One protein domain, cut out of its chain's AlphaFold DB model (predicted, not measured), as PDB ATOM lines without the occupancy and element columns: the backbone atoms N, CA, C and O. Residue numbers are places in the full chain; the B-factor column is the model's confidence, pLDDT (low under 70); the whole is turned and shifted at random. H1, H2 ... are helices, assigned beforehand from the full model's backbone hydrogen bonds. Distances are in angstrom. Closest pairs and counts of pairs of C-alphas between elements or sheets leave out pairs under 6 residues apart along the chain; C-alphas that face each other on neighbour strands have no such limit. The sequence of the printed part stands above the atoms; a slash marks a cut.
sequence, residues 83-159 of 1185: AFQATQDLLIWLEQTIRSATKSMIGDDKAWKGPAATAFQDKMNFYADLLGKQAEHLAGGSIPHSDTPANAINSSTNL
ATOM      1  N   ALA A  83      48.165  26.783  55.489       88.06
ATOM      2  CA  ALA A  83      46.914  27.221  56.102       88.06
ATOM      3  C   ALA A  83      46.710  28.742  55.958       88.06
ATOM      4  O   ALA A  83      45.619  29.184  55.589       88.06
ATOM      5  N   PHE A  84      47.763  29.545  56.152       86.00
ATOM      6  CA  PHE A  84      47.705  30.990  55.912       86.00
ATOM      7  C   PHE A  84      47.515  31.341  54.428       86.00
ATOM      8  O   PHE A  84      46.728  32.240  54.134       86.00
ATOM      9  N   GLN A  85      48.138  30.611  53.492       85.12
ATOM     10  CA  GLN A  85      47.890  30.817  52.057       85.12
ATOM     11  C   GLN A  85      46.437  30.499  51.681       85.12
ATOM     12  O   GLN A  85      45.769  31.323  51.065       85.12
ATOM     13  N   ALA A  86      45.906  29.351  52.111       84.62
ATOM     14  CA  ALA A  86      44.514  28.979  51.855       84.62
ATOM     15  C   ALA A  86      43.515  29.974  52.484       84.62
ATOM     16  O   ALA A  86      42.460  30.241  51.909       84.62
ATOM     17  N   THR A  87      43.861  30.560  53.636       88.38
ATOM     18  CA  THR A  87      43.075  31.626  54.280       88.38
ATOM     19  C   THR A  87      43.090  32.916  53.457       88.38
ATOM     20  O   THR A  87      42.040  33.521  53.249       88.38
ATOM     21  N   GLN A  88      44.254  33.322  52.939       85.19
ATOM     22  CA  GLN A  88      44.378  34.466  52.034       85.19
ATOM     23  C   GLN A  88      43.567  34.259  50.744       85.19
ATOM     24  O   GLN A  88      42.759  35.119  50.392       85.19
ATOM     25  N   ASP A  89      43.729  33.112  50.080       84.06
ATOM     26  CA  ASP A  89      43.013  32.760  48.847       84.06
ATOM     27  C   ASP A  89      41.484  32.795  49.058       84.06
ATOM     28  O   ASP A  89      40.741  33.314  48.219       84.06
ATOM     29  N   LEU A  90      41.010  32.308  50.213       88.56
ATOM     30  CA  LEU A  90      39.600  32.353  50.613       88.56
ATOM     31  C   LEU A  90      39.092  33.789  50.825       88.56
ATOM     32  O   LEU A  90      37.999  34.116  50.366       88.56
ATOM     33  N   LEU A  91      39.863  34.654  51.492       87.88
ATOM     34  CA  LEU A  91      39.494  36.060  51.718       87.88
ATOM     35  C   LEU A  91      39.380  36.839  50.396       87.88
ATOM     36  O   LEU A  91      38.395  37.551  50.190       87.88
ATOM     37  N   ILE A  92      40.329  36.635  49.473       84.25
ATOM     38  CA  ILE A  92      40.304  37.204  48.112       84.25
ATOM     39  C   ILE A  92      39.060  36.723  47.351       84.25
ATOM     40  O   ILE A  92      38.348  37.519  46.730       84.25
ATOM     41  N   TRP A  93      38.765  35.421  47.412       88.81
ATOM     42  CA  TRP A  93      37.590  34.849  46.754       88.81
ATOM     43  C   TRP A  93      36.273  35.390  47.336       88.81
ATOM     44  O   TRP A  93      35.341  35.679  46.578       88.81
ATOM     45  N   LEU A  94      36.195  35.584  48.657       92.19
ATOM     46  CA  LEU A  94      35.031  36.176  49.323       92.19
ATOM     47  C   LEU A  94      34.821  37.642  48.914       92.19
ATOM     48  O   LEU A  94      33.693  38.004  48.574       92.19
ATOM     49  N   GLU A  95      35.877  38.464  48.863       89.69
ATOM     50  CA  GLU A  95      35.802  39.836  48.333       89.69
ATOM     51  C   GLU A  95      35.214  39.841  46.911       89.69
ATOM     52  O   GLU A  95      34.197  40.493  46.645       89.69
ATOM     53  N   GLN A  96      35.842  39.096  45.995       88.50
ATOM     54  CA  GLN A  96      35.457  39.060  44.581       88.50
ATOM     55  C   GLN A  96      34.026  38.547  44.388       88.50
ATOM     56  O   GLN A  96      33.281  39.086  43.559       88.50
ATOM     57  N   THR A  97      33.615  37.555  45.181       92.12
ATOM     58  CA  THR A  97      32.256  37.003  45.162       92.12
ATOM     59  C   THR A  97      31.236  38.034  45.644       92.12
ATOM     60  O   THR A  97      30.229  38.247  44.966       92.12
ATOM     61  N   ILE A  98      31.507  38.742  46.749       91.12
ATOM     62  CA  ILE A  98      30.608  39.780  47.281       91.12
ATOM     63  C   ILE A  98      30.446  40.926  46.280       91.12
ATOM     64  O   ILE A  98      29.311  41.307  45.970       91.12
ATOM     65  N   ARG A  99      31.545  41.457  45.725       89.69
ATOM     66  CA  ARG A  99      31.474  42.536  44.722       89.69
ATOM     67  C   ARG A  99      30.726  42.090  43.461       89.69
ATOM     68  O   ARG A  99      29.872  42.829  42.971       89.69
ATOM     69  N   SER A 100      30.981  40.875  42.971       88.44
ATOM     70  CA  SER A 100      30.323  40.341  41.769       88.44
ATOM     71  C   SER A 100      28.825  40.100  41.972       88.44
ATOM     72  O   SER A 100      28.031  40.506  41.123       88.44
ATOM     73  N   ALA A 101      28.418  39.512  43.103       90.94
ATOM     74  CA  ALA A 101      27.006  39.312  43.436       90.94
ATOM     75  C   ALA A 101      26.271  40.651  43.618       90.94
ATOM     76  O   ALA A 101      25.179  40.845  43.092       90.94
ATOM     77  N   THR A 102      26.900  41.619  44.288       91.44
ATOM     78  CA  THR A 102      26.335  42.967  44.459       91.44
ATOM     79  C   THR A 102      26.135  43.660  43.103       91.44
ATOM     80  O   THR A 102      25.079  44.238  42.845       91.44
ATOM     81  N   LYS A 103      27.120  43.563  42.199       87.00
ATOM     82  CA  LYS A 103      27.097  44.171  40.856       87.00
ATOM     83  C   LYS A 103      26.155  43.472  39.863       87.00
ATOM     84  O   LYS A 103      25.730  44.100  38.894       87.00
ATOM     85  N   SER A 104      25.813  42.197  40.067       87.50
ATOM     86  CA  SER A 104      24.808  41.515  39.237       87.50
ATOM     87  C   SER A 104      23.375  41.868  39.650       87.50
ATOM     88  O   SER A 104      22.505  41.978  38.785       87.50
ATOM     89  N   MET A 105      23.135  42.112  40.943       85.62
ATOM     90  CA  MET A 105      21.817  42.470  41.483       85.62
ATOM     91  C   MET A 105      21.446  43.950  41.285       85.62
ATOM     92  O   MET A 105      20.263  44.259  41.124       85.62
ATOM     93  N   ILE A 106      22.432  44.858  41.318       87.75
ATOM     94  CA  ILE A 106      22.218  46.308  41.459       87.75
ATOM     95  C   ILE A 106      22.854  47.095  40.310       87.75
ATOM     96  O   ILE A 106      24.029  46.922  39.984       87.75
ATOM     97  N   GLY A 107      22.068  48.003  39.730       78.62
ATOM     98  CA  GLY A 107      22.468  48.912  38.656       78.62
ATOM     99  C   GLY A 107      21.249  49.550  37.986       78.62
ATOM    100  O   GLY A 107      20.127  49.072  38.149       78.62
ATOM    101  N   ASP A 108      21.452  50.616  37.208       74.81
ATOM    102  CA  ASP A 108      20.355  51.315  36.510       74.81
ATOM    103  C   ASP A 108      19.600  50.415  35.511       74.81
ATOM    104  O   ASP A 108      18.405  50.610  35.255       74.81
ATOM    105  N   ASP A 109      20.291  49.396  34.991       78.19
ATOM    106  CA  ASP A 109      19.797  48.360  34.084       78.19
ATOM    107  C   ASP A 109      19.316  47.077  34.797       78.19
ATOM    108  O   ASP A 109      18.848  46.149  34.136       78.19
ATOM    109  N   LYS A 110      19.418  46.996  36.133       85.44
ATOM    110  CA  LYS A 110      19.068  45.802  36.923       85.44
ATOM    111  C   LYS A 110      17.679  45.894  37.561       85.44
ATOM    112  O   LYS A 110      16.988  46.915  37.519       85.44
ATOM    113  N   ALA A 111      17.264  44.775  38.159       80.00
ATOM    114  CA  ALA A 111      15.984  44.643  38.848       80.00
ATOM    115  C   ALA A 111      15.892  45.527  40.108       80.00
ATOM    116  O   ALA A 111      14.818  46.060  40.390       80.00
ATOM    117  N   TRP A 112      17.002  45.721  40.834       88.25
ATOM    118  CA  TRP A 112      17.056  46.575  42.022       88.25
ATOM    119  C   TRP A 112      17.868  47.850  41.763       88.25
ATOM    120  O   TRP A 112      18.994  47.803  41.268       88.25
ATOM    121  N   LYS A 113      17.264  49.003  42.077       88.75
ATOM    122  CA  LYS A 113      17.786  50.345  41.780       88.75
ATOM    123  C   LYS A 113      17.188  51.412  42.697       88.75
ATOM    124  O   LYS A 113      16.190  51.170  43.375       88.75
ATOM    125  N   GLY A 114      17.771  52.610  42.663       88.44
ATOM    126  CA  GLY A 114      17.404  53.738  43.526       88.44
ATOM    127  C   GLY A 114      18.192  53.767  44.846       88.44
ATOM    128  O   GLY A 114      18.995  52.869  45.094       88.44
ATOM    129  N   PRO A 115      17.974  54.781  45.708       87.94
ATOM    130  CA  PRO A 115      18.881  55.094  46.820       87.94
ATOM    131  C   PRO A 115      19.151  53.942  47.798       87.94
ATOM    132  O   PRO A 115      20.282  53.783  48.245       87.94
ATOM    133  N   ALA A 116      18.152  53.105  48.093       87.69
ATOM    134  CA  ALA A 116      18.324  51.937  48.962       87.69
ATOM    135  C   ALA A 116      19.215  50.844  48.334       87.69
ATOM    136  O   ALA A 116      19.975  50.190  49.043       87.69
ATOM    137  N   ALA A 117      19.165  50.679  47.007       88.62
ATOM    138  CA  ALA A 117      20.043  49.758  46.288       88.62
ATOM    139  C   ALA A 117      21.493  50.271  46.295       88.62
ATOM    140  O   ALA A 117      22.413  49.502  46.553       88.62
ATOM    141  N   THR A 118      21.696  51.580  46.098       87.50
ATOM    142  CA  THR A 118      23.017  52.219  46.222       87.50
ATOM    143  C   THR A 118      23.579  52.070  47.640       87.50
ATOM    144  O   THR A 118      24.685  51.572  47.798       87.50
ATOM    145  N   ALA A 119      22.794  52.379  48.680       88.69
ATOM    146  CA  ALA A 119      23.234  52.250  50.073       88.69
ATOM    147  C   ALA A 119      23.594  50.801  50.462       88.69
ATOM    148  O   ALA A 119      24.565  50.570  51.185       88.69
ATOM    149  N   PHE A 120      22.856  49.805  49.955       92.81
ATOM    150  CA  PHE A 120      23.235  48.397  50.105       92.81
ATOM    151  C   PHE A 120      24.524  48.069  49.342       92.81
ATOM    152  O   PHE A 120      25.401  47.403  49.890       92.81
ATOM    153  N   GLN A 121      24.667  48.545  48.101       90.38
ATOM    154  CA  GLN A 121      25.865  48.332  47.288       90.38
ATOM    155  C   GLN A 121      27.116  48.906  47.961       90.38
ATOM    156  O   GLN A 121      28.131  48.214  48.032       90.38
ATOM    157  N   ASP A 122      27.032  50.109  48.526       89.94
ATOM    158  CA  ASP A 122      28.107  50.729  49.305       89.94
ATOM    159  C   ASP A 122      28.451  49.894  50.550       89.94
ATOM    160  O   ASP A 122      29.623  49.620  50.815       89.94
ATOM    161  N   LYS A 123      27.437  49.400  51.277       91.81
ATOM    162  CA  LYS A 123      27.632  48.554  52.466       91.81
ATOM    163  C   LYS A 123      28.269  47.196  52.140       91.81
ATOM    164  O   LYS A 123      29.155  46.752  52.867       91.81
ATOM    165  N   MET A 124      27.877  46.546  51.043       92.94
ATOM    166  CA  MET A 124      28.512  45.297  50.603       92.94
ATOM    167  C   MET A 124      29.926  45.532  50.062       92.94
ATOM    168  O   MET A 124      30.819  44.730  50.329       92.94
ATOM    169  N   ASN A 125      30.166  46.654  49.374       88.38
ATOM    170  CA  ASN A 125      31.507  47.060  48.949       88.38
ATOM    171  C   ASN A 125      32.441  47.351  50.134       88.38
ATOM    172  O   ASN A 125      33.630  47.060  50.019       88.38
ATOM    173  N   PHE A 126      31.919  47.866  51.253       89.75
ATOM    174  CA  PHE A 126      32.658  48.037  52.509       89.75
ATOM    175  C   PHE A 126      33.032  46.692  53.154       89.75
ATOM    176  O   PHE A 126      34.182  46.502  53.541       89.75
ATOM    177  N   TYR A 127      32.114  45.720  53.222       90.00
ATOM    178  CA  TYR A 127      32.461  44.378  53.722       90.00
ATOM    179  C   TYR A 127      33.478  43.664  52.821       90.00
ATOM    180  O   TYR A 127      34.372  42.986  53.322       90.00
ATOM    181  N   ALA A 128      33.376  43.844  51.503       88.12
ATOM    182  CA  ALA A 128      34.353  43.327  50.553       88.12
ATOM    183  C   ALA A 128      35.738  43.986  50.727       88.12
ATOM    184  O   ALA A 128      36.744  43.288  50.770       88.12
ATOM    185  N   ASP A 129      35.789  45.310  50.905       83.00
ATOM    186  CA  ASP A 129      37.011  46.073  51.207       83.00
ATOM    187  C   ASP A 129      37.675  45.637  52.527       83.00
ATOM    188  O   ASP A 129      38.893  45.478  52.577       83.00
ATOM    189  N   LEU A 130      36.889  45.346  53.569       87.62
ATOM    190  CA  LEU A 130      37.400  44.791  54.826       87.62
ATOM    191  C   LEU A 130      38.043  43.404  54.636       87.62
ATOM    192  O   LEU A 130      39.110  43.147  55.190       87.62
ATOM    193  N   LEU A 131      37.421  42.520  53.849       86.62
ATOM    194  CA  LEU A 131      37.954  41.182  53.555       86.62
ATOM    195  C   LEU A 131      39.221  41.250  52.692       86.62
ATOM    196  O   LEU A 131      40.201  40.570  53.003       86.62
ATOM    197  N   GLY A 132      39.226  42.121  51.677       78.50
ATOM    198  CA  GLY A 132      40.405  42.420  50.865       78.50
ATOM    199  C   GLY A 132      41.577  42.863  51.739       78.50
ATOM    200  O   GLY A 132      42.625  42.227  51.718       78.50
ATOM    201  N   LYS A 133      41.375  43.857  52.614       79.62
ATOM    202  CA  LYS A 133      42.406  44.366  53.544       79.62
ATOM    203  C   LYS A 133      42.965  43.314  54.505       79.62
ATOM    204  O   LYS A 133      44.146  43.368  54.836       79.62
ATOM    205  N   GLN A 134      42.169  42.329  54.925       80.94
ATOM    206  CA  GLN A 134      42.692  41.197  55.702       80.94
ATOM    207  C   GLN A 134      43.577  40.271  54.846       80.94
ATOM    208  O   GLN A 134      44.596  39.777  55.329       80.94
ATOM    209  N   ALA A 135      43.264  40.091  53.559       80.81
ATOM    210  CA  ALA A 135      44.159  39.404  52.629       80.81
ATOM    211  C   ALA A 135      45.436  40.217  52.321       80.81
ATOM    212  O   ALA A 135      46.506  39.613  52.232       80.81
ATOM    213  N   GLU A 136      45.356  41.554  52.214       76.31
ATOM    214  CA  GLU A 136      46.514  42.465  52.068       76.31
ATOM    215  C   GLU A 136      47.461  42.382  53.271       76.31
ATOM    216  O   GLU A 136      48.685  42.331  53.122       76.31
ATOM    217  N   HIS A 137      46.891  42.315  54.476       72.75
ATOM    218  CA  HIS A 137      47.649  42.136  55.707       72.75
ATOM    219  C   HIS A 137      48.437  40.815  55.684       72.75
ATOM    220  O   HIS A 137      49.656  40.826  55.862       72.75
ATOM    221  N   LEU A 138      47.788  39.692  55.349       75.88
ATOM    222  CA  LEU A 138      48.468  38.399  55.165       75.88
ATOM    223  C   LEU A 138      49.479  38.412  54.000       75.88
ATOM    224  O   LEU A 138      50.476  37.684  54.035       75.88
ATOM    225  N   ALA A 139      49.256  39.245  52.978       69.19
ATOM    226  CA  ALA A 139      50.158  39.409  51.839       69.19
ATOM    227  C   ALA A 139      51.428  40.196  52.176       69.19
ATOM    228  O   ALA A 139      52.374  40.133  51.394       69.19
ATOM    229  N   GLY A 140      51.466  40.937  53.290       63.22
ATOM    230  CA  GLY A 140      52.558  41.869  53.586       63.22
ATOM    231  C   GLY A 140      52.643  43.012  52.568       63.22
ATOM    232  O   GLY A 140      53.740  43.418  52.177       63.22
ATOM    233  N   GLY A 141      51.498  43.471  52.055       62.03
ATOM    234  CA  GLY A 141      51.414  44.516  51.034       62.03
ATOM    235  C   GLY A 141      50.049  44.567  50.350       62.03
ATOM    236  O   GLY A 141      49.279  43.612  50.405       62.03
ATOM    237  N   SER A 142      49.749  45.683  49.687       52.62
ATOM    238  CA  SER A 142      48.453  45.882  49.033       52.62
ATOM    239  C   SER A 142      48.216  44.904  47.876       52.62
ATOM    240  O   SER A 142      49.085  44.721  47.017       52.62
ATOM    241  N   ILE A 143      47.018  44.324  47.833       52.09
ATOM    242  CA  ILE A 143      46.552  43.411  46.789       52.09
ATOM    243  C   ILE A 143      45.889  44.246  45.686       52.09
ATOM    244  O   ILE A 143      45.092  45.142  45.977       52.09
ATOM    245  N   PRO A 144      46.175  43.970  44.400       47.06
ATOM    246  CA  PRO A 144      45.472  44.624  43.305       47.06
ATOM    247  C   PRO A 144      43.954  44.433  43.432       47.06
ATOM    248  O   PRO A 144      43.471  43.302  43.482       47.06
ATOM    249  N   HIS A 145      43.211  45.544  43.492       48.94
ATOM    250  CA  HIS A 145      41.755  45.552  43.663       48.94
ATOM    251  C   HIS A 145      41.024  44.725  42.590       48.94
ATOM    252  O   HIS A 145      41.567  44.451  41.521       48.94
ATOM    253  N   SER A 146      39.772  44.352  42.883       49.31
ATOM    254  CA  SER A 146      38.926  43.395  42.133       49.31
ATOM    255  C   SER A 146      38.733  43.614  40.619       49.31
ATOM    256  O   SER A 146      38.227  42.727  39.933       49.31
ATOM    257  N   ASP A 147      39.100  44.778  40.089       47.00
ATOM    258  CA  ASP A 147      39.188  45.094  38.660       47.00
ATOM    259  C   ASP A 147      40.480  44.563  37.995       47.00
ATOM    260  O   ASP A 147      40.595  44.536  36.767       47.00
ATOM    261  N   THR A 148      41.414  44.046  38.794       47.12
ATOM    262  CA  THR A 148      42.599  43.297  38.365       47.12
ATOM    263  C   THR A 148      42.268  41.802  38.252       47.12
ATOM    264  O   THR A 148      41.669  41.243  39.172       47.12
ATOM    265  N   PRO A 149      42.671  41.094  37.178       41.09
ATOM    266  CA  PRO A 149      42.441  39.653  37.071       41.09
ATOM    267  C   PRO A 149      43.070  38.876  38.236       41.09
ATOM    268  O   PRO A 149      44.245  39.073  38.539       41.09
ATOM    269  N   ALA A 150      42.333  37.928  38.827       39.84
ATOM    270  CA  ALA A 150      42.786  37.138  39.984       39.84
ATOM    271  C   ALA A 150      44.160  36.459  39.783       39.84
ATOM    272  O   ALA A 150      44.941  36.323  40.719       39.84
ATOM    273  N   ASN A 151      44.506  36.122  38.536       39.41
ATOM    274  CA  ASN A 151      45.797  35.544  38.157       39.41
ATOM    275  C   ASN A 151      47.010  36.490  38.351       39.41
ATOM    276  O   ASN A 151      48.143  36.053  38.170       39.41
ATOM    277  N   ALA A 152      46.788  37.768  38.685       38.72
ATOM    278  CA  ALA A 152      47.822  38.740  39.051       38.72
ATOM    279  C   ALA A 152      48.009  38.889  40.576       38.72
ATOM    280  O   ALA A 152      49.063  39.337  41.026       38.72
ATOM    281  N   ILE A 153      47.017  38.492  41.379       44.34
ATOM    282  CA  ILE A 153      47.110  38.518  42.848       44.34
ATOM    283  C   ILE A 153      48.117  37.447  43.293       44.34
ATOM    284  O   ILE A 153      49.115  37.742  43.954       44.34
ATOM    285  N   ASN A 154      47.947  36.232  42.765       42.47
ATOM    286  CA  ASN A 154      48.841  35.092  42.978       42.47
ATOM    287  C   ASN A 154      50.172  35.203  42.197       42.47
ATOM    288  O   ASN A 154      50.978  34.275  42.235       42.47
ATOM    289  N   SER A 155      50.420  36.308  41.476       40.66
ATOM    290  CA  SER A 155      51.698  36.571  40.794       40.66
ATOM    291  C   SER A 155      52.571  37.609  41.501       40.66
ATOM    292  O   SER A 155      53.624  37.968  40.969       40.66
ATOM    293  N   SER A 156      52.166  38.121  42.670       38.66
ATOM    294  CA  SER A 156      53.069  38.940  43.479       38.66
ATOM    295  C   SER A 156      54.105  38.037  44.156       38.66
ATOM    296  O   SER A 156      53.792  37.211  45.009       38.66
ATOM    297  N   THR A 157      55.377  38.190  43.785       46.72
ATOM    298  CA  THR A 157      56.504  37.566  44.495       46.72
ATOM    299  C   THR A 157      56.792  38.341  45.782       46.72
ATOM    300  O   THR A 157      57.900  38.855  45.971       46.72
ATOM    301  N   ASN A 158      55.780  38.526  46.637       53.78
ATOM    302  CA  ASN A 158      55.943  39.279  47.872       53.78
ATOM    303  C   ASN A 158      56.624  38.404  48.929       53.78
ATOM    304  O   ASN A 158      55.976  37.725  49.719       53.78
ATOM    305  N   LEU A 159      57.956  38.481  48.958       53.81
ATOM    306  CA  LEU A 159      58.837  37.848  49.949       53.81
ATOM    307  C   LEU A 159      58.627  38.382  51.390       53.81
ATOM    308  O   LEU A 159      59.380  38.046  52.302       53.81
TER     309      LEU A 159
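AT A GLANCE: This is residues 83 to 159 of the 1185 residues of an uncharacterized protein of Actinoplanes xinjiangensis (UniProt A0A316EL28). A long helical hairpin: H2 and H1, two long helices, lie side by side along the longest axis and run opposite ways, joined at one end by the loop of residues 106 to 114. From the other end, where H2 ends, the tail of residues 140 to 159 folds back partway beside the hairpin, then turns again toward that end. The printed part has 77 residues with two named helices, H1 then H2 along the chain, and no named strand; the class is all helix. The whole is only just loose, close to compact, with a radius of gyration of the C-alphas of 14.0 A, and it spans 45 by 19 by 18 A, a rod in outline.

IN THESE COORDINATES: H2, the longest helix, holds residues 115 to 139 and measures 35.3 A from first to last C-alpha. It begins at C-alpha 115 (18.881, 55.094, 46.820) and ends at C-alpha 139 (50.158, 39.409, 51.839). H1 holds residues 83 to 105 and measures 32.8 A, beginning at C-alpha 83 (46.914, 27.221, 56.102).

HOW THE PARTS SIT: H1 and H2 form a helical hairpin with a short link. They touch, with 31 pairs of C-alphas within 8 A; the closest C-alphas of the two are those of Glu 95 and Ala 128, 4.4 A apart. Their lines stand at a shallow tilt of 16 degrees, opposite ways, and their centres are 10.2 A apart. In H1 and H2 every O i to N i+4 pair is within hydrogen-bond range.

THE WHOLE: The two C-alphas farthest apart are those of Gly 114 and Leu 159, at 44.8 A. The printed part has no cut. Residues 140 to 159 hold no named element. The mean pLDDT of the printed part is 76.0, and residues 139 to 159 are under 70.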